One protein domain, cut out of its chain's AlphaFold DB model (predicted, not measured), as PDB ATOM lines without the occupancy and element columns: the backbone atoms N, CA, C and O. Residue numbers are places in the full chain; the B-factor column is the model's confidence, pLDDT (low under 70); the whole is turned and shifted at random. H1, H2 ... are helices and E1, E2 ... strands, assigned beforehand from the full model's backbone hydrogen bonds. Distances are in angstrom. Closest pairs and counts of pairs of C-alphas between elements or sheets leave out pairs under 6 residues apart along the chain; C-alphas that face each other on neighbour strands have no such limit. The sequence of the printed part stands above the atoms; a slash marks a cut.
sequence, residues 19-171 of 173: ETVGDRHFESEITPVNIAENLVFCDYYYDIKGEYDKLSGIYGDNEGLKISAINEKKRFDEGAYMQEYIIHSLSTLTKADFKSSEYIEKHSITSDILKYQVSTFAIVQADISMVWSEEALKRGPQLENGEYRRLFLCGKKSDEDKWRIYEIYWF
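What this domain is: This is residues 19 to 171 of the 173 residues of an uncharacterized protein of bioreactor metagenome (UniProt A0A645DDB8). A twisted sheet of six strands curls round one helix, H1; H2 packs on H1 on the side away from E3 and E4, with H3 beside H2. The short helices H4, H5 and H6 lie toward one end of the long axis and H7 at the other. The printed part has 153 residues, with seven named helices and six named strands in the order E1 E2 H1 H2 H3 E3 H4 H5 H6 E4 H7 E5 E6. The sheet is mixed, in the order E1 E2 E3 E4 E5 E6, and the class is mixed, helices and strands. The whole is compact, with a radius of gyration of the C-alphas of 15.3 A and spans of 41 by 28 by 27 A.

Where its parts are: E1, residues 19 to 21, begins at C-alpha 19 (249.981, 253.473, 303.549), and E2 is residues 24 to 28. H1, residues 35 to 48, is 19.9 A long; H2 is residues 52 to 58; H3, residues 63 to 77, is 21.4 A long. E3, residues 82 to 92, is 24.7 A long and bends by 64 degrees at residue 88. H4 is residues 95 to 100, H5 102 to 106 and H6 109 to 115. E4, residues 120 to 132, is 34.4 A long and bends by 67 degrees at residue 129. H7 is residues 134 to 138; E5, residues 146 to 156, is 31.4 A long; E6, residues 164 to 170, ends at C-alpha 170 (249.754, 271.284, 285.068).

How they stand to each other: E1 and E2 form an antiparallel hairpin, N 21 and O 24 at 2.8 A. E2 and E3 are parallel, N 87 and O 27 at 2.8 A; with H1, H2 and H3 between them they make a strand-helix-strand unit. E3 and E4 are antiparallel, N 83 and O 131 at 2.7 A, as are E4 and E5, N 122 and O 154 at 2.8 A, and the hairpin E5 and E6, N 166 and O 153 at 2.8 A. H1 is on one face of the sheet, giving two layers; C-alphas 36 and 154 are its closest to E5, 5.7 A. H1 and H2, a helical hairpin, touch at C-alphas 46 and 55, 5.6 A. H2 and H3, another, touch at C-alphas 56 and 66, 5.2 A. H6 is on the sheet at a height of 9.0 A. H4 and H7 only graze it, and H5 is only just not on it, with 4 pairs of C-alphas within 10 A. Every O i to N i+4 pair is within hydrogen-bond range in H2 to H7, and 9 of 10 in H1.

The domain as a whole: The C-alphas of Lys 138 and Asp 159 are the farthest apart, 44.9 A. The printed part has no cut and no long link. Residues 101 to 107 have pLDDT under 70.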
ATOM      1  N   GLU A  19     251.056 254.442 303.393       98.25
ATOM      2  CA  GLU A  19     249.981 253.473 303.549       98.25
ATOM      3  C   GLU A  19     249.719 252.690 302.258       98.25
ATOM      4  O   GLU A  19     249.603 253.242 301.164       98.25
ATOM      5  N   THR A  20     249.514 251.380 302.411       98.44
ATOM      6  CA  THR A  20     248.998 250.505 301.353       98.44
ATOM      7  C   THR A  20     247.547 250.119 301.634       98.44
ATOM      8  O   THR A  20     247.208 249.656 302.727       98.44
ATOM      9  N   VAL A  21     246.684 250.260 300.628       97.06
ATOM     10  CA  VAL A  21     245.242 250.000 300.698       97.06
ATOM     11  C   VAL A  21     244.853 249.094 299.536       97.06
ATOM     12  O   VAL A  21     244.682 249.536 298.402       97.06
ATOM     13  N   GLY A  22     244.715 247.798 299.817       96.44
ATOM     14  CA  GLY A  22     244.570 246.808 298.752       96.44
ATOM     15  C   GLY A  22     245.858 246.727 297.931       96.44
ATOM     16  O   GLY A  22     246.909 246.416 298.482       96.44
ATOM     17  N   ASP A  23     245.765 246.993 296.632       97.31
ATOM     18  CA  ASP A  23     246.892 247.061 295.694       97.31
ATOM     19  C   ASP A  23     247.355 248.497 295.393       97.31
ATOM     20  O   ASP A  23     248.206 248.689 294.521       97.31
ATOM     21  N   ARG A  24     246.791 249.492 296.093       98.50
ATOM     22  CA  ARG A  24     247.125 250.910 295.940       98.50
ATOM     23  C   ARG A  24     248.060 251.375 297.047       98.50
ATOM     24  O   ARG A  24     247.914 250.943 298.191       98.50
ATOM     25  N   HIS A  25     248.971 252.277 296.720       98.75
ATOM     26  CA  HIS A  25     249.999 252.772 297.628       98.75
ATOM     27  C   HIS A  25     250.049 254.303 297.624       98.75
ATOM     28  O   HIS A  25     249.939 254.946 296.580       98.75
ATOM     29  N   PHE A  26     250.176 254.883 298.809       98.75
ATOM     30  CA  PHE A  26     250.443 256.299 298.992       98.75
ATOM     31  C   PHE A  26     251.684 256.462 299.856       98.75
ATOM     32  O   PHE A  26     251.725 255.917 300.959       98.75
ATOM     33  N   GLU A  27     252.618 257.288 299.398       98.69
ATOM     34  CA  GLU A  27     253.763 257.738 300.178       98.69
ATOM     35  C   GLU A  27     253.921 259.263 300.092       98.69
ATOM     36  O   GLU A  27     253.648 259.897 299.072       98.69
ATOM     37  N   SER A  28     254.393 259.871 301.174       98.56
ATOM     38  CA  SER A  28     254.848 261.252 301.225       98.56
ATOM     39  C   SER A  28     256.171 261.314 301.972       98.56
ATOM     40  O   SER A  28     256.233 261.071 303.177       98.56
ATOM     41  N   GLU A  29     257.226 261.711 301.266       98.56
ATOM     42  CA  GLU A  29     258.582 261.864 301.812       98.56
ATOM     43  C   GLU A  29     258.705 263.092 302.727       98.56
ATOM     44  O   GLU A  29     259.658 263.241 303.497       98.56
ATOM     45  N   ILE A  30     257.721 263.989 302.649       97.56
ATOM     46  CA  ILE A  30     257.629 265.211 303.439       97.56
ATOM     47  C   ILE A  30     256.434 265.156 304.388       97.56
ATOM     48  O   ILE A  30     255.462 264.436 304.168       97.56
ATOM     49  N   THR A  31     256.483 265.967 305.442       97.62
ATOM     50  CA  THR A  31     255.310 266.275 306.267       97.62
ATOM     51  C   THR A  31     254.791 267.655 305.868       97.62
ATOM     52  O   THR A  31     255.583 268.599 305.905       97.62
ATOM     53  N   PRO A  32     253.500 267.812 305.516       97.75
ATOM     54  CA  PRO A  32     252.919 269.126 305.250       97.75
ATOM     55  C   PRO A  32     253.113 270.046 306.454       97.75
ATOM     56  O   PRO A  32     252.878 269.607 307.581       97.75
ATOM     57  N   VAL A  33     253.508 271.304 306.248       96.69
ATOM     58  CA  VAL A  33     253.834 272.221 307.365       96.69
ATOM     59  C   VAL A  33     252.746 273.251 307.658       96.69
ATOM     60  O   VAL A  33     252.838 273.996 308.631       96.69
ATOM     61  N   ASN A  34     251.709 273.313 306.824       97.19
ATOM     62  CA  ASN A  34     250.564 274.196 307.011       97.19
ATOM     63  C   ASN A  34     249.290 273.605 306.391       97.19
ATOM     64  O   ASN A  34     249.314 272.587 305.698       97.19
ATOM     65  N   ILE A  35     248.158 274.278 306.615       96.88
ATOM     66  CA  ILE A  35     246.849 273.812 306.146       96.88
ATOM     67  C   ILE A  35     246.727 273.739 304.615       96.88
ATOM     68  O   ILE A  35     246.004 272.880 304.118       96.88
ATOM     69  N   ALA A  36     247.409 274.607 303.859       97.62
ATOM     70  CA  ALA A  36     247.349 274.590 302.398       97.62
ATOM     71  C   ALA A  36     248.088 273.372 301.837       97.62
ATOM     72  O   ALA A  36     247.549 272.659 300.996       97.62
ATOM     73  N   GLU A  37     249.277 273.079 302.359       98.44
ATOM     74  CA  GLU A  37     250.006 271.854 302.021       98.44
ATOM     75  C   GLU A  37     249.211 270.616 302.431       98.44
ATOM     76  O   GLU A  37     249.047 269.697 301.637       98.44
ATOM     77  N   ASN A  38     248.607 270.612 303.621       98.44
ATOM     78  CA  ASN A  38     247.798 269.476 304.054       98.44
ATOM     79  C   ASN A  38     246.605 269.201 303.126       98.44
ATOM     80  O   ASN A  38     246.226 268.049 302.950       98.44
ATOM     81  N   LEU A  39     246.010 270.229 302.515       98.38
ATOM     82  CA  LEU A  39     244.959 270.021 301.518       98.38
ATOM     83  C   LEU A  39     245.482 269.276 300.292       98.38
ATOM     84  O   LEU A  39     244.831 268.338 299.847       98.38
ATOM     85  N   VAL A  40     246.647 269.667 299.778       98.62
ATOM     86  CA  VAL A  40     247.275 269.009 298.623       98.62
ATOM     87  C   VAL A  40     247.715 267.589 298.967       98.62
ATOM     88  O   VAL A  40     247.500 266.674 298.185       98.62
ATOM     89  N   PHE A  41     248.254 267.371 300.162       98.69
ATOM     90  CA  PHE A  41     248.517 266.028 300.673       98.69
ATOM     91  C   PHE A  41     247.239 265.172 300.684       98.69
ATOM     92  O   PHE A  41     247.223 264.046 300.187       98.69
ATOM     93  N   CYS A  42     246.146 265.721 301.222       98.56
ATOM     94  CA  CYS A  42     244.860 265.037 301.291       98.56
ATOM     95  C   CYS A  42     244.256 264.749 299.911       98.56
ATOM     96  O   CYS A  42     243.528 263.769 299.795       98.56
ATOM     97  N   ASP A  43     244.533 265.566 298.894       98.62
ATOM     98  CA  ASP A  43     244.082 265.348 297.514       98.62
ATOM     99  C   ASP A  43     244.545 263.980 296.991       98.62
ATOM    100  O   ASP A  43     243.730 263.125 296.646       98.62
ATOM    101  N   TYR A  44     245.849 263.715 297.073       98.38
ATOM    102  CA  TYR A  44     246.428 262.437 296.657       98.38
ATOM    103  C   TYR A  44     246.061 261.287 297.597       98.38
ATOM    104  O   TYR A  44     245.716 260.190 297.147       98.38
ATOM    105  N   TYR A  45     246.106 261.528 298.910       98.56
ATOM    106  CA  TYR A  45     245.828 260.489 299.898       98.56
ATOM    107  C   TYR A  45     244.375 260.001 299.823       98.56
ATOM    108  O   TYR A  45     244.125 258.796 299.822       98.56
ATOM    109  N   TYR A  46     243.395 260.906 299.710       98.56
ATOM    110  CA  TYR A  46     241.987 260.508 299.615       98.56
ATOM    111  C   TYR A  46     241.660 259.787 298.312       98.56
ATOM    112  O   TYR A  46     240.827 258.876 298.355       98.56
ATOM    113  N   ASP A  47     242.315 260.124 297.193       98.19
ATOM    114  CA  ASP A  47     242.190 259.318 295.976       98.19
ATOM    115  C   ASP A  47     242.655 257.886 296.251       98.19
ATOM    116  O   ASP A  47     241.849 256.973 296.089       98.19
ATOM    117  N   ILE A  48     243.875 257.667 296.770       98.44
ATOM    118  CA  ILE A  48     244.395 256.314 297.081       98.44
ATOM    119  C   ILE A  48     243.474 255.543 298.029       98.44
ATOM    120  O   ILE A  48     243.200 254.358 297.810       98.44
ATOM    121  N   LYS A  49     242.897 256.220 299.025       97.88
ATOM    122  CA  LYS A  49     241.926 255.618 299.950       97.88
ATOM    123  C   LYS A  49     240.573 255.288 299.322       97.88
ATOM    124  O   LYS A  49     239.772 254.601 299.956       97.88
ATOM    125  N   GLY A  50     240.295 255.771 298.115       97.44
ATOM    126  CA  GLY A  50     238.975 255.690 297.493       97.44
ATOM    127  C   GLY A  50     237.924 256.524 298.237       97.44
ATOM    128  O   GLY A  50     236.725 256.260 298.136       97.44
ATOM    129  N   GLU A  51     238.351 257.525 299.010       98.06
ATOM    130  CA  GLU A  51     237.494 258.386 299.831       98.06
ATOM    131  C   GLU A  51     237.019 259.613 299.033       98.06
ATOM    132  O   GLU A  51     237.189 260.762 299.445       98.06
ATOM    133  N   TYR A  52     236.386 259.370 297.884       97.88
ATOM    134  CA  TYR A  52     236.013 260.406 296.910       97.88
ATOM    135  C   TYR A  52     235.064 261.487 297.454       97.88
ATOM    136  O   TYR A  52     235.111 262.631 297.005       97.88
ATOM    137  N   ASP A  53     234.251 261.176 298.469       97.62
ATOM    138  CA  ASP A  53     233.430 262.179 299.160       97.62
ATOM    139  C   ASP A  53     234.293 263.167 299.965       97.62
ATOM    140  O   ASP A  53     234.002 264.365 300.010       97.62
ATOM    141  N   LYS A  54     235.381 262.690 300.589       97.94
ATOM    142  CA  LYS A  54     236.339 263.558 301.285       97.94
ATOM    143  C   LYS A  54     237.178 264.352 300.290       97.94
ATOM    144  O   LYS A  54     237.377 265.544 300.521       97.94
ATOM    145  N   LEU A  55     237.582 263.726 299.182       98.12
ATOM    146  CA  LEU A  55     238.278 264.377 298.069       98.12
ATOM    147  C   LEU A  55     237.446 265.530 297.490       98.12
ATOM    148  O   LEU A  55     237.844 266.691 297.540       98.12
ATOM    149  N   SER A  56     236.206 265.263 297.076       97.56
ATOM    150  CA  SER A  56     235.301 266.329 296.634       97.56
ATOM    151  C   SER A  56     235.038 267.355 297.740       97.56
ATOM    152  O   SER A  56     234.791 268.526 297.456       97.56
ATOM    153  N   GLY A  57     235.073 266.926 299.002       97.25
ATOM    154  CA  GLY A  57     234.864 267.767 300.171       97.25
ATOM    155  C   GLY A  57     236.000 268.745 300.470       97.25
ATOM    156  O   GLY A  57     235.753 269.677 301.245       97.25
ATOM    157  N   ILE A  58     237.205 268.575 299.908       97.75
ATOM    158  CA  ILE A  58     238.321 269.538 300.009       97.75
ATOM    159  C   ILE A  58     238.356 270.543 298.848       97.75
ATOM    160  O   ILE A  58     239.005 271.586 298.975       97.75
ATOM    161  N   TYR A  59     237.593 270.303 297.780       98.19
ATOM    162  CA  TYR A  59     237.448 271.235 296.663       98.19
ATOM    163  C   TYR A  59     236.502 272.395 296.982       98.19
ATOM    164  O   TYR A  59     235.485 272.240 297.662       98.19
ATOM    165  N   GLY A  60     236.878 273.583 296.509       96.31
ATOM    166  CA  GLY A  60     236.078 274.803 296.560       96.31
ATOM    167  C   GLY A  60     235.001 274.810 295.475       96.31
ATOM    168  O   GLY A  60     234.427 273.781 295.136       96.31
ATOM    169  N   ASP A  61     234.735 275.968 294.881       94.31
ATOM    170  CA  ASP A  61     233.650 276.148 293.899       94.31
ATOM    171  C   ASP A  61     233.973 275.651 292.482       94.31
ATOM    172  O   ASP A  61     233.221 275.891 291.535       94.31
ATOM    173  N   ASN A  62     235.097 274.964 292.304       94.94
ATOM    174  CA  ASN A  62     235.463 274.422 291.010       94.94
ATOM    175  C   ASN A  62     234.670 273.145 290.717       94.94
ATOM    176  O   ASN A  62     235.037 272.042 291.124       94.94
ATOM    177  N   GLU A  63     233.574 273.307 289.979       94.56
ATOM    178  CA  GLU A  63     232.729 272.195 289.540       94.56
ATOM    179  C   GLU A  63     233.490 271.176 288.680       94.56
ATOM    180  O   GLU A  63     233.169 269.992 288.725       94.56
ATOM    181  N   GLY A  64     234.532 271.594 287.953       95.56
ATOM    182  CA  GLY A  64     235.390 270.685 287.193       95.56
ATOM    183  C   GLY A  64     236.106 269.678 288.093       95.56
ATOM    184  O   GLY A  64     236.044 268.479 287.830       95.56
ATOM    185  N   LEU A  65     236.703 270.145 289.196       96.38
ATOM    186  CA  LEU A  65     237.366 269.274 290.176       96.38
ATOM    187  C   LEU A  65     236.370 268.333 290.866       96.38
ATOM    188  O   LEU A  65     236.620 267.134 290.976       96.38
ATOM    189  N   LYS A  66     235.194 268.835 291.263       96.75
ATOM    190  CA  LYS A  66     234.143 267.989 291.862       96.75
ATOM    191  C   LYS A  66     233.657 266.906 290.900       96.75
ATOM    192  O   LYS A  66     233.487 265.756 291.295       96.75
ATOM    193  N   ILE A  67     233.455 267.256 289.629       96.88
ATOM    194  CA  ILE A  67     233.100 266.291 288.584       96.88
ATOM    195  C   ILE A  67     234.242 265.286 288.367       96.88
ATOM    196  O   ILE A  67     233.955 264.107 288.157       96.88
ATOM    197  N   SER A  68     235.510 265.710 288.456       94.69
ATOM    198  CA  SER A  68     236.665 264.798 288.397       94.69
ATOM    199  C   SER A  68     236.589 263.738 289.489       94.69
ATOM    200  O   SER A  68     236.576 262.558 289.152       94.69
ATOM    201  N   ALA A  69     236.384 264.126 290.753       96.50
ATOM    202  CA  ALA A  69     236.267 263.175 291.865       96.50
ATOM    203  C   ALA A  69     235.118 262.164 291.673       96.50
ATOM    204  O   ALA A  69     235.263 260.975 291.959       96.50
ATOM    205  N   ILE A  70     233.972 262.602 291.136       96.62
ATOM    206  CA  ILE A  70     232.848 261.702 290.810       96.62
ATOM    207  C   ILE A  70     233.247 260.705 289.712       96.62
ATOM    208  O   ILE A  70     232.918 259.516 289.785       96.62
ATOM    209  N   ASN A  71     233.948 261.176 288.681       95.19
ATOM    210  CA  ASN A  71     234.408 260.328 287.587       95.19
ATOM    211  C   ASN A  71     235.501 259.357 288.041       95.19
ATOM    212  O   ASN A  71     235.474 258.197 287.634       95.19
ATOM    213  N   GLU A  72     236.428 259.798 288.884       95.19
ATOM    214  CA  GLU A  72     237.462 258.962 289.497       95.19
ATOM    215  C   GLU A  72     236.834 257.856 290.331       95.19
ATOM    216  O   GLU A  72     237.176 256.695 290.121       95.19
ATOM    217  N   LYS A  73     235.816 258.169 291.145       97.38
ATOM    218  CA  LYS A  73     235.041 257.142 291.848       97.38
ATOM    219  C   LYS A  73     234.506 256.080 290.890       97.38
ATOM    220  O   LYS A  73     234.658 254.885 291.133       97.38
ATOM    221  N   LYS A  74     233.855 256.507 289.806       96.88
ATOM    222  CA  LYS A  74     233.290 255.576 288.824       96.88
ATOM    223  C   LYS A  74     234.382 254.711 288.190       96.88
ATOM    224  O   LYS A  74     234.189 253.511 288.032       96.88
ATOM    225  N   ARG A  75     235.518 255.307 287.820       94.81
ATOM    226  CA  ARG A  75     236.635 254.579 287.208       94.81
ATOM    227  C   ARG A  75     237.286 253.604 288.191       94.81
ATOM    228  O   ARG A  75     237.620 252.495 287.785       94.81
ATOM    229  N   PHE A  76     237.383 253.972 289.468       96.44
ATOM    230  CA  PHE A  76     237.826 253.084 290.539       96.44
ATOM    231  C   PHE A  76     236.928 251.848 290.658       96.44
ATOM    232  O   PHE A  76     237.437 250.729 290.629       96.44
ATOM    233  N   ASP A  77     235.602 252.029 290.663       96.31
ATOM    234  CA  ASP A  77     234.636 250.918 290.673       96.31
ATOM    235  C   ASP A  77     234.760 250.015 289.415       96.31
ATOM    236  O   ASP A  77     234.380 248.844 289.436       96.31
ATOM    237  N   GLU A  78     235.311 250.543 288.315       96.56
ATOM    238  CA  GLU A  78     235.588 249.834 287.056       96.56
ATOM    239  C   GLU A  78     237.018 249.260 286.965       96.56
ATOM    240  O   GLU A  78     237.391 248.726 285.918       96.56
ATOM    241  N   GLY A  79     237.824 249.381 288.024       96.69
ATOM    242  CA  GLY A  79     239.206 248.898 288.085       96.69
ATOM    243  C   GLY A  79     240.254 249.812 287.437       96.69
ATOM    244  O   GLY A  79     241.427 249.464 287.430       96.69
ATOM    245  N   ALA A  80     239.859 250.969 286.901       97.12
ATOM    246  CA  ALA A  80     240.745 251.939 286.257       97.12
ATOM    247  C   ALA A  80     241.074 253.102 287.206       97.12
ATOM    248  O   ALA A  80     240.433 254.147 287.172       97.12
ATOM    249  N   TYR A  81     242.086 252.949 288.050       96.94
ATOM    250  CA  TYR A  81     242.444 253.942 289.074       96.94
ATOM    251  C   TYR A  81     243.933 254.265 289.099       96.94
ATOM    252  O   TYR A  81     244.745 253.557 288.488       96.94
ATOM    253  N   MET A  82     244.277 255.325 289.840       97.69
ATOM    254  CA  MET A  82     245.653 255.570 290.248       97.69
ATOM    255  C   MET A  82     246.079 254.513 291.256       97.69
ATOM    256  O   MET A  82     245.454 254.372 292.308       97.69
ATOM    257  N   GLN A  83     247.117 253.762 290.921       98.38
ATOM    258  CA  GLN A  83     247.653 252.705 291.760       98.38
ATOM    259  C   GLN A  83     248.644 253.251 292.788       98.38
ATOM    260  O   GLN A  83     248.607 252.818 293.933       98.38
ATOM    261  N   GLU A  84     249.480 254.216 292.417       98.75
ATOM    262  CA  GLU A  84     250.463 254.793 293.331       98.75
ATOM    263  C   GLU A  84     250.541 256.309 293.201       98.75
ATOM    264  O   GLU A  84     250.517 256.837 292.087       98.75
ATOM    265  N   TYR A  85     250.688 256.974 294.345       98.56
ATOM    266  CA  TYR A  85     251.255 258.315 294.432       98.56
ATOM    267  C   TYR A  85     252.426 258.323 295.409       98.56
ATOM    268  O   TYR A  85     252.310 257.792 296.513       98.56
ATOM    269  N   ILE A  86     253.504 259.008 295.029       98.69
ATOM    270  CA  ILE A  86     254.582 259.397 295.943       98.69
ATOM    271  C   ILE A  86     254.713 260.916 295.887       98.69
ATOM    272  O   ILE A  86     254.924 261.470 294.811       98.69
ATOM    273  N   ILE A  87     254.585 261.599 297.022       98.69
ATOM    274  CA  ILE A  87     254.881 263.030 297.143       98.69
ATOM    275  C   ILE A  87     256.349 263.181 297.543       98.69
ATOM    276  O   ILE A  87     256.708 262.928 298.692       98.69
ATOM    277  N   HIS A  88     257.182 263.640 296.612       98.56
ATOM    278  CA  HIS A  88     258.603 263.905 296.869       98.56
ATOM    279  C   HIS A  88     258.818 265.286 297.489       98.56
ATOM    280  O   HIS A  88     259.699 265.496 298.323       98.56
ATOM    281  N   SER A  89     258.012 266.264 297.075       97.75
ATOM    282  CA  SER A  89     258.101 267.623 297.594       97.75
ATOM    283  C   SER A  89     256.730 268.277 297.681       97.75
ATOM    284  O   SER A  89     255.841 268.034 296.861       97.75
ATOM    285  N   LEU A  90     256.572 269.132 298.688       97.00
ATOM    286  CA  LEU A  90     255.390 269.952 298.880       97.00
ATOM    287  C   LEU A  90     255.823 271.280 299.479       97.00
ATOM    288  O   LEU A  90     256.455 271.315 300.534       97.00
ATOM    289  N   SER A  91     255.554 272.365 298.764       95.56
ATOM    290  CA  SER A  91     256.080 273.675 299.120       95.56
ATOM    291  C   SER A  91     255.068 274.766 298.846       95.56
ATOM    292  O   SER A  91     254.640 274.987 297.710       95.56
ATOM    293  N   THR A  92     254.706 275.489 299.895       95.88
ATOM    294  CA  THR A  92     253.968 276.741 299.767       95.88
ATOM    295  C   THR A  92     254.887 277.829 299.228       95.88
ATOM    296  O   THR A  92     255.821 278.263 299.904       95.88
ATOM    297  N   LEU A  93     254.600 278.321 298.024       93.12
ATOM    298  CA  LEU A  93     255.379 279.392 297.413       93.12
ATOM    299  C   LEU A  93     255.300 280.663 298.260       93.12
ATOM    300  O   LEU A  93     254.254 281.001 298.825       93.12
ATOM    301  N   THR A  94     256.389 281.426 298.313       90.69
ATOM    302  CA  THR A  94     256.331 282.750 298.930       90.69
ATOM    303  C   THR A  94     255.637 283.740 297.997       90.69
ATOM    304  O   THR A  94     255.549 283.564 296.781       90.69
ATOM    305  N   LYS A  95     255.198 284.873 298.552       86.38
ATOM    306  CA  LYS A  95     254.678 285.991 297.751       86.38
ATOM    307  C   LYS A  95     255.699 286.521 296.734       86.38
ATOM    308  O   LYS A  95     255.293 287.120 295.740       86.38
ATOM    309  N   ALA A  96     256.997 286.377 297.012       85.75
ATOM    310  CA  ALA A  96     258.049 286.755 296.079       85.75
ATOM    311  C   ALA A  96     258.102 285.765 294.909       85.75
ATOM    312  O   ALA A  96     257.943 286.207 293.774       85.75
ATOM    313  N   ASP A  97     258.182 284.460 295.198       86.69
ATOM    314  CA  ASP A  97     258.208 283.393 294.183       86.69
ATOM    315  C   ASP A  97     256.983 283.464 293.270       86.69
ATOM    316  O   ASP A  97     257.092 283.384 292.047       86.69
ATOM    317  N   PHE A  98     255.813 283.710 293.864       81.62
ATOM    318  CA  PHE A  98     254.564 283.860 293.131       81.62
ATOM    319  C   PHE A  98     254.587 285.028 292.133       81.62
ATOM    320  O   PHE A  98     254.038 284.925 291.040       81.62
ATOM    321  N   LYS A  99     255.227 286.149 292.486       78.81
ATOM    322  CA  LYS A  99     255.325 287.330 291.612       78.81
ATOM    323  C   LYS A  99     256.392 287.200 290.530       78.81
ATOM    324  O   LYS A  99     256.293 287.901 289.533       78.81
ATOM    325  N   SER A 100     257.434 286.410 290.767       75.06
ATOM    326  CA  SER A 100     258.560 286.254 289.840       75.06
ATOM    327  C   SER A 100     258.426 285.046 288.914       75.06
ATOM    328  O   SER A 100     259.289 284.836 288.068       75.06
ATOM    329  N   SER A 101     257.392 284.226 289.090       69.44
ATOM    330  CA  SER A 101     257.199 283.010 288.308       69.44
ATOM    331  C   SER A 101     256.540 283.311 286.960       69.44
ATOM    332  O   SER A 101     255.333 283.535 286.884       69.44
ATOM    333  N   GLU A 102     257.318 283.234 285.875       67.88
ATOM    334  CA  GLU A 102     256.790 283.265 284.497       67.88
ATOM    335  C   GLU A 102     255.737 282.170 284.257       67.88
ATOM    336  O   GLU A 102     254.821 282.322 283.451       67.88
ATOM    337  N   TYR A 103     255.840 281.052 284.976       63.75
ATOM    338  CA  TYR A 103     254.890 279.953 284.880       63.75
ATOM    339  C   TYR A 103     253.501 280.336 285.420       63.75
ATOM    340  O   TYR A 103     252.476 279.970 284.840       63.75
ATOM    341  N   ILE A 104     253.468 281.145 286.481       64.19
ATOM    342  CA  ILE A 104     252.237 281.708 287.044       64.19
ATOM    343  C   ILE A 104     251.637 282.762 286.109       64.19
ATOM    344  O   ILE A 104     250.418 282.852 286.027       64.19
ATOM    345  N   GLU A 105     252.451 283.516 285.363       58.94
ATOM    346  CA  GLU A 105     251.954 284.449 284.338       58.94
ATOM    347  C   GLU A 105     251.314 283.733 283.140       58.94
ATOM    348  O   GLU A 105     250.366 284.251 282.549       58.94
ATOM    349  N   LYS A 106     251.793 282.527 282.799       58.41
ATOM    350  CA  LYS A 106     251.181 281.677 281.762       58.41
ATOM    351  C   LYS A 106     249.816 281.122 282.173       58.41
ATOM    352  O   LYS A 106     249.003 280.824 281.303       58.41
ATOM    353  N   HIS A 107     249.568 280.975 283.472       64.19
ATOM    354  CA  HIS A 107     248.354 280.361 283.995       64.19
ATOM    355  C   HIS A 107     247.379 281.418 284.510       64.19
ATOM    356  O   HIS A 107     247.749 282.445 285.073       64.19
ATOM    357  N   SER A 108     246.085 281.160 284.357       76.25
ATOM    358  CA  SER A 108     245.010 282.082 284.720       76.25
ATOM    359  C   SER A 108     244.813 282.267 286.230       76.25
ATOM    360  O   SER A 108     243.753 282.735 286.624       76.25
ATOM    361  N   ILE A 109     245.817 282.008 287.076       86.50
ATOM    362  CA  ILE A 109     245.699 281.974 288.544       86.50
ATOM    363  C   ILE A 109     245.038 283.241 289.095       86.50
ATOM    364  O   ILE A 109     244.144 283.167 289.931       86.50
ATOM    365  N   THR A 110     245.421 284.420 288.593       84.88
ATOM    366  CA  THR A 110     244.784 285.685 289.004       84.88
ATOM    367  C   THR A 110     243.310 285.748 288.589       84.88
ATOM    368  O   THR A 110     242.470 286.216 289.357       84.88
ATOM    369  N   SER A 111     242.977 285.261 287.395       88.19
ATOM    370  CA  SER A 111     241.592 285.168 286.923       88.19
ATOM    371  C   SER A 111     240.791 284.154 287.736       88.19
ATOM    372  O   SER A 111     239.640 284.431 288.051       88.19
ATOM    373  N   ASP A 112     241.392 283.033 288.132       92.25
ATOM    374  CA  ASP A 112     240.746 281.997 288.940       92.25
ATOM    375  C   ASP A 112     240.507 282.468 290.381       92.25
ATOM    376  O   ASP A 112     239.416 282.276 290.918       92.25
ATOM    377  N   ILE A 113     241.446 283.214 290.974       91.31
ATOM    378  CA  ILE A 113     241.242 283.907 292.261       91.31
ATOM    379  C   ILE A 113     240.010 284.821 292.199       91.31
ATOM    380  O   ILE A 113     239.184 284.805 293.113       91.31
ATOM    381  N   LEU A 114     239.861 285.604 291.123       90.94
ATOM    382  CA  LEU A 114     238.712 286.497 290.934       90.94
ATOM    383  C   LEU A 114     237.417 285.724 290.662       90.94
ATOM    384  O   LEU A 114     236.384 286.030 291.258       90.94
ATOM    385  N   LYS A 115     237.473 284.715 289.787       93.25
ATOM    386  CA  LYS A 115     236.348 283.850 289.408       93.25
ATOM    387  C   LYS A 115     235.745 283.161 290.627       93.25
ATOM    388  O   LYS A 115     234.528 283.172 290.784       93.25
ATOM    389  N   TYR A 116     236.589 282.592 291.481       94.31
ATOM    390  CA  TYR A 116     236.168 281.866 292.679       94.31
ATOM    391  C   TYR A 116     236.069 282.752 293.929       94.31
ATOM    392  O   TYR A 116     235.735 282.257 295.004       94.31
ATOM    393  N   GLN A 117     236.330 284.058 293.790       94.31
ATOM    394  CA  GLN A 117     236.242 285.054 294.863       94.31
ATOM    395  C   GLN A 117     237.092 284.693 296.095       94.31
ATOM    396  O   GLN A 117     236.695 284.918 297.239       94.31
ATOM    397  N   VAL A 118     238.282 284.131 295.867       94.12
ATOM    398  CA  VAL A 118     239.196 283.723 296.941       94.12
ATOM    399  C   VAL A 118     239.821 284.971 297.568       94.12
ATOM    400  O   VAL A 118     240.557 285.715 296.918       94.12
ATOM    401  N   SER A 119     239.525 285.226 298.842       92.88
ATOM    402  CA  SER A 119     239.959 286.440 299.545       92.88
ATOM    403  C   SER A 119     241.317 286.290 300.219       92.88
ATOM    404  O   SER A 119     242.000 287.281 300.457       92.88
ATOM    405  N   THR A 120     241.707 285.064 300.555       95.00
ATOM    406  CA  THR A 120     243.029 284.736 301.091       95.00
ATOM    407  C   THR A 120     243.496 283.455 300.436       95.00
ATOM    408  O   THR A 120     242.775 282.459 300.473       95.00
ATOM    409  N   PHE A 121     244.673 283.485 299.820       94.81
ATOM    410  CA  PHE A 121     245.155 282.363 299.021       94.81
ATOM    411  C   PHE A 121     246.647 282.106 299.207       94.81
ATOM    412  O   PHE A 121     247.407 283.000 299.578       94.81
ATOM    413  N   ALA A 122     247.050 280.884 298.897       95.62
ATOM    414  CA  ALA A 122     248.426 280.446 298.766       95.62
ATOM    415  C   ALA A 122     248.541 279.527 297.548       95.62
ATOM    416  O   ALA A 122     247.577 278.852 297.177       95.62
ATOM    417  N   ILE A 123     249.722 279.501 296.935       94.75
ATOM    418  CA  ILE A 123     250.038 278.533 295.888       94.75
ATOM    419  C   ILE A 123     250.939 277.467 296.486       94.75
ATOM    420  O   ILE A 123     251.998 277.788 297.021       94.75
ATOM    421  N   VAL A 124     250.513 276.213 296.388       96.06
ATOM    422  CA  VAL A 124     251.315 275.062 296.804       96.06
ATOM    423  C   VAL A 124     251.826 274.365 295.557       96.06
ATOM    424  O   VAL A 124     251.045 274.049 294.663       96.06
ATOM    425  N   GLN A 125     253.131 274.146 295.488       95.19
ATOM    426  CA  GLN A 125     253.756 273.287 294.496       95.19
ATOM    427  C   GLN A 125     253.906 271.883 295.074       95.19
ATOM    428  O   GLN A 125     254.368 271.742 296.205       95.19
ATOM    429  N   ALA A 126     253.558 270.870 294.287       96.75
ATOM    430  CA  ALA A 126     253.842 269.474 294.586       96.75
ATOM    431  C   ALA A 126     254.679 268.867 293.458       96.75
ATOM    432  O   ALA A 126     254.329 269.036 292.287       96.75
ATOM    433  N   ASP A 127     255.746 268.160 293.817       97.50
ATOM    434  CA  ASP A 127     256.452 267.244 292.920       97.50
ATOM    435  C   ASP A 127     256.063 265.816 293.316       97.50
ATOM    436  O   ASP A 127     256.245 265.419 294.472       97.50
ATOM    437  N   ILE A 128     255.494 265.067 292.374       97.69
ATOM    438  CA  ILE A 128     254.926 263.740 292.620       97.69
ATOM    439  C   ILE A 128     255.433 262.711 291.616       97.69
ATOM    440  O   ILE A 128     255.698 263.058 290.468       97.69
ATOM    441  N   SER A 129     255.455 261.446 292.017       98.19
ATOM    442  CA  SER A 129     255.392 260.302 291.106       98.19
ATOM    443  C   SER A 129     253.989 259.719 291.107       98.19
ATOM    444  O   SER A 129     253.317 259.713 292.142       98.19
ATOM    445  N   MET A 130     253.545 259.208 289.961       97.00
ATOM    446  CA  MET A 130     252.268 258.510 289.873       97.00
ATOM    447  C   MET A 130     252.318 257.290 288.951       97.00
ATOM    448  O   MET A 130     252.970 257.305 287.901       97.00
ATOM    449  N   VAL A 131     251.599 256.237 289.342       98.44
ATOM    450  CA  VAL A 131     251.493 254.978 288.593       98.44
ATOM    451  C   VAL A 131     250.032 254.585 288.459       98.44
ATOM    452  O   VAL A 131     249.318 254.445 289.448       98.44
ATOM    453  N   TRP A 132     249.585 254.347 287.233       98.12
ATOM    454  CA  TRP A 132     248.250 253.859 286.920       98.12
ATOM    455  C   TRP A 132     248.144 252.338 287.033       98.12
ATOM    456  O   TRP A 132     249.065 251.605 286.673       98.12
ATOM    457  N   SER A 133     246.958 251.871 287.419       98.12
ATOM    458  CA  SER A 133     246.565 250.466 287.268       98.12
ATOM    459  C   SER A 133     246.640 250.001 285.806       98.12
ATOM    460  O   SER A 133     246.447 250.782 284.866       98.12
ATOM    461  N   GLU A 134     246.832 248.697 285.589       97.38
ATOM    462  CA  GLU A 134     246.863 248.116 284.238       97.38
ATOM    463  C   GLU A 134     245.596 248.424 283.423       97.38
ATOM    464  O   GLU A 134     245.656 248.631 282.210       97.38
ATOM    465  N   GLU A 135     244.431 248.439 284.073       97.69
ATOM    466  CA  GLU A 135     243.156 248.729 283.417       97.69
ATOM    467  C   GLU A 135     243.023 250.211 283.048       97.69
ATOM    468  O   GLU A 135     242.497 250.524 281.978       97.69
ATOM    469  N   ALA A 136     243.560 251.127 283.860       96.94
ATOM    470  CA  ALA A 136     243.661 252.533 283.477       96.94
ATOM    471  C   ALA A 136     244.586 252.714 282.263       96.94
ATOM    472  O   ALA A 136     244.185 253.370 281.303       96.94
ATOM    473  N   LEU A 137     245.756 252.062 282.238       97.00
ATOM    474  CA  LEU A 137     246.703 252.135 281.115       97.00
ATOM    475  C   LEU A 137     246.088 251.666 279.787       97.00
ATOM    476  O   LEU A 137     246.270 252.319 278.760       97.00
ATOM    477  N   LYS A 138     245.288 250.591 279.791       96.38
ATOM    478  CA  LYS A 138     244.565 250.115 278.589       96.38
ATOM    479  C   LYS A 138     243.593 251.147 278.020       96.38
ATOM    480  O   LYS A 138     243.281 251.099 276.831       96.38
ATOM    481  N   ARG A 139     243.095 252.058 278.859       94.38
ATOM    482  CA  ARG A 139     242.152 253.117 278.476       94.38
ATOM    483  C   ARG A 139     242.846 254.390 277.994       94.38
ATOM    484  O   ARG A 139     242.143 255.298 277.560       94.38
ATOM    485  N   GLY A 140     244.180 254.444 278.034       92.81
ATOM    486  CA  GLY A 140     244.969 255.590 277.588       92.81
ATOM    487  C   GLY A 140     244.732 256.816 278.473       92.81
ATOM    488  O   GLY A 140     244.014 257.726 278.050       92.81
ATOM    489  N   PRO A 141     245.273 256.843 279.707       90.31
ATOM    490  CA  PRO A 141     245.149 258.013 280.565       90.31
ATOM    491  C   PRO A 141     245.823 259.214 279.893       90.31
ATOM    492  O   PRO A 141     246.778 259.068 279.136       90.31
ATOM    493  N   GLN A 142     245.308 260.415 280.159       86.00
ATOM    494  CA  GLN A 142     245.845 261.639 279.560       86.00
ATOM    495  C   GLN A 142     247.302 261.895 279.968       86.00
ATOM    496  O   GLN A 142     248.069 262.439 279.180       86.00
ATOM    497  N   LEU A 143     247.661 261.504 281.190       88.06
ATOM    498  CA  LEU A 143     249.037 261.462 281.652       88.06
ATOM    499  C   LEU A 143     249.473 260.014 281.823       88.06
ATOM    500  O   LEU A 143     248.716 259.206 282.358       88.06
ATOM    501  N   GLU A 144     250.692 259.711 281.403       92.44
ATOM    502  CA  GLU A 144     251.308 258.400 281.589       92.44
ATOM    503  C   GLU A 144     251.821 258.224 283.026       92.44
ATOM    504  O   GLU A 144     251.651 259.091 283.877       92.44
ATOM    505  N   ASN A 145     252.421 257.073 283.322       96.94
ATOM    506  CA  ASN A 145     253.169 256.921 284.567       96.94
ATOM    507  C   ASN A 145     254.398 257.832 284.528       96.94
ATOM    508  O   ASN A 145     255.054 257.930 283.489       96.94
ATOM    509  N   GLY A 146     254.757 258.430 285.658       96.25
ATOM    510  CA  GLY A 146     255.959 259.250 285.729       96.25
ATOM    511  C   GLY A 146     255.936 260.292 286.831       96.25
ATOM    512  O   GLY A 146     255.079 260.273 287.716       96.25
ATOM    513  N   GLU A 147     256.906 261.192 286.736       96.12
ATOM    514  CA  GLU A 147     257.093 262.311 287.647       96.12
ATOM    515  C   GLU A 147     256.442 263.572 287.086       96.12
ATOM    516  O   GLU A 147     256.588 263.896 285.906       96.12
ATOM    517  N   TYR A 148     255.735 264.299 287.945       93.56
ATOM    518  CA  TYR A 148     255.008 265.503 287.575       93.56
ATOM    519  C   TYR A 148     255.161 266.574 288.637       93.56
ATOM    520  O   TYR A 148     255.049 266.318 289.835       93.56
ATOM    521  N   ARG A 149     255.309 267.812 288.174       93.12
ATOM    522  CA  ARG A 149     255.127 268.995 289.007       93.12
ATOM    523  C   ARG A 149     253.721 269.542 288.812       93.12
ATOM    524  O   ARG A 149     253.214 269.569 287.691       93.12
ATOM    525  N   ARG A 150     253.092 270.003 289.891       92.75
ATOM    526  CA  ARG A 150     251.758 270.623 289.879       92.75
ATOM    527  C   ARG A 150     251.701 271.826 290.799       92.75
ATOM    528  O   ARG A 150     252.371 271.847 291.830       92.75
ATOM    529  N   LEU A 151     250.875 272.808 290.443       93.94
ATOM    530  CA  LEU A 151     250.520 273.908 291.342       93.94
ATOM    531  C   LEU A 151     249.064 273.789 291.774       93.94
ATOM    532  O   LEU A 151     248.199 273.433 290.982       93.94
ATOM    533  N   PHE A 152     248.791 274.180 293.009       96.06
ATOM    534  CA  PHE A 152     247.463 274.176 293.599       96.06
ATOM    535  C   PHE A 152     247.118 275.581 294.073       96.06
ATOM    536  O   PHE A 152     247.848 276.164 294.880       96.06
ATOM    537  N   LEU A 153     245.988 276.118 293.612       95.75
ATOM    538  CA  LEU A 153     245.396 277.313 294.210       95.75
ATOM    539  C   LEU A 153     244.625 276.897 295.461       95.75
ATOM    540  O   LEU A 153     243.499 276.408 295.371       95.75
ATOM    541  N   CYS A 154     245.224 277.123 296.625       97.56
ATOM    542  CA  CYS A 154     244.598 276.881 297.917       97.56
ATOM    543  C   CYS A 154     244.138 278.203 298.527       97.56
ATOM    544  O   CYS A 154     244.832 279.214 298.428       97.56
ATOM    545  N   GLY A 155     242.991 278.225 299.195       96.50
ATOM    546  CA  GLY A 155     242.541 279.452 299.841       96.50
ATOM    547  C   GLY A 155     241.208 279.338 300.546       96.50
ATOM    548  O   GLY A 155     240.637 278.257 300.667       96.50
ATOM    549  N   LYS A 156     240.708 280.486 300.984       95.81
ATOM    550  CA  LYS A 156     239.381 280.655 301.573       95.81
ATOM    551  C   LYS A 156     238.721 281.933 301.063       95.81
ATOM    552  O   LYS A 156     239.403 282.855 300.600       95.81
ATOM    553  N   LYS A 157     237.394 281.973 301.147       94.75
ATOM    554  CA  LYS A 157     236.594 283.173 300.886       94.75
ATOM    555  C   LYS A 157     236.504 284.050 302.130       94.75
ATOM    556  O   LYS A 157     236.898 283.642 303.219       94.75
ATOM    557  N   SER A 158     235.990 285.265 301.967       89.69
ATOM    558  CA  SER A 158     235.937 286.265 303.041       89.69
ATOM    559  C   SER A 158     234.962 285.911 304.161       89.69
ATOM    560  O   SER A 158     235.111 286.396 305.278       89.69
ATOM    561  N   ASP A 159     233.954 285.106 303.846       89.06
ATOM    562  CA  ASP A 159     232.882 284.649 304.730       89.06
ATOM    563  C   ASP A 159     233.070 283.199 305.204       89.06
ATOM    564  O   ASP A 159     232.222 282.666 305.920       89.06
ATOM    565  N   GLU A 160     234.192 282.568 304.849       87.62
ATOM    566  CA  GLU A 160     234.513 281.191 305.204       87.62
ATOM    567  C   GLU A 160     235.863 281.116 305.922       87.62
ATOM    568  O   GLU A 160     236.860 281.679 305.479       87.62
ATOM    569  N   ASP A 161     235.937 280.338 307.001       86.25
ATOM    570  CA  ASP A 161     237.218 280.049 307.664       86.25
ATOM    571  C   ASP A 161     237.929 278.820 307.096       86.25
ATOM    572  O   ASP A 161     239.099 278.565 307.396       86.25
ATOM    573  N   LYS A 162     237.235 278.054 306.254       94.25
ATOM    574  CA  LYS A 162     237.721 276.774 305.762       94.25
ATOM    575  C   LYS A 162     238.552 276.948 304.498       94.25
ATOM    576  O   LYS A 162     238.080 277.475 303.497       94.25
ATOM    577  N   TRP A 163     239.774 276.430 304.540       97.06
ATOM    578  CA  TRP A 163     240.623 276.348 303.361       97.06
ATOM    579  C   TRP A 163     240.160 275.232 302.412       97.06
ATOM    580  O   TRP A 163     239.666 274.178 302.836       97.06
ATOM    581  N   ARG A 164     240.314 275.485 301.112       98.12
ATOM    582  CA  ARG A 164     239.890 274.642 299.988       98.12
ATOM    583  C   ARG A 164     240.908 274.699 298.855       98.12
ATOM    584  O   ARG A 164     241.616 275.697 298.727       98.12
ATOM    585  N   ILE A 165     240.911 273.677 298.001       98.44
ATOM    586  CA  ILE A 165     241.581 273.711 296.692       98.44
ATOM    587  C   ILE A 165     240.585 274.238 295.657       98.44
ATOM    588  O   ILE A 165     239.489 273.700 295.509       98.44
ATOM    589  N   TYR A 166     240.955 275.296 294.945       96.88
ATOM    590  CA  TYR A 166     240.122 275.924 293.917       96.88
ATOM    591  C   TYR A 166     240.565 275.589 292.497       96.88
ATOM    592  O   TYR A 166     239.745 275.664 291.588       96.88
ATOM    593  N   GLU A 167     241.827 275.234 292.279       95.56
ATOM    594  CA  GLU A 167     242.314 274.838 290.957       95.56
ATOM    595  C   GLU A 167     243.621 274.049 291.065       95.56
ATOM    596  O   GLU A 167     244.397 274.273 292.003       95.56
ATOM    597  N   ILE A 168     243.851 273.163 290.095       94.44
ATOM    598  CA  ILE A 168     245.075 272.371 289.943       94.44
ATOM    599  C   ILE A 168     245.661 272.651 288.556       94.44
ATOM    600  O   ILE A 168     245.015 272.420 287.534       94.44
ATOM    601  N   TYR A 169     246.899 273.135 288.521       90.75
ATOM    602  CA  TYR A 169     247.608 273.521 287.302       90.75
ATOM    603  C   TYR A 169     248.705 272.512 286.957       90.75
ATOM    604  O   TYR A 169     249.350 271.942 287.844       90.75
ATOM    605  N   TRP A 170     248.920 272.329 285.657       80.25
ATOM    606  CA  TRP A 170     249.754 271.284 285.068       80.25
ATOM    607  C   TRP A 170     250.900 271.937 284.316       80.25
ATOM    608  O   TRP A 170     250.686 272.895 283.569       80.25
ATOM    609  N   PHE A 171     252.127 271.474 284.534       71.62
ATOM    610  CA  PHE A 171     253.260 271.971 283.765       71.62
ATOM    611  C   PHE A 171     253.235 271.271 282.407       71.62
ATOM    612  O   PHE A 171     253.424 270.063 282.333       71.62
TER     613      PHE A 171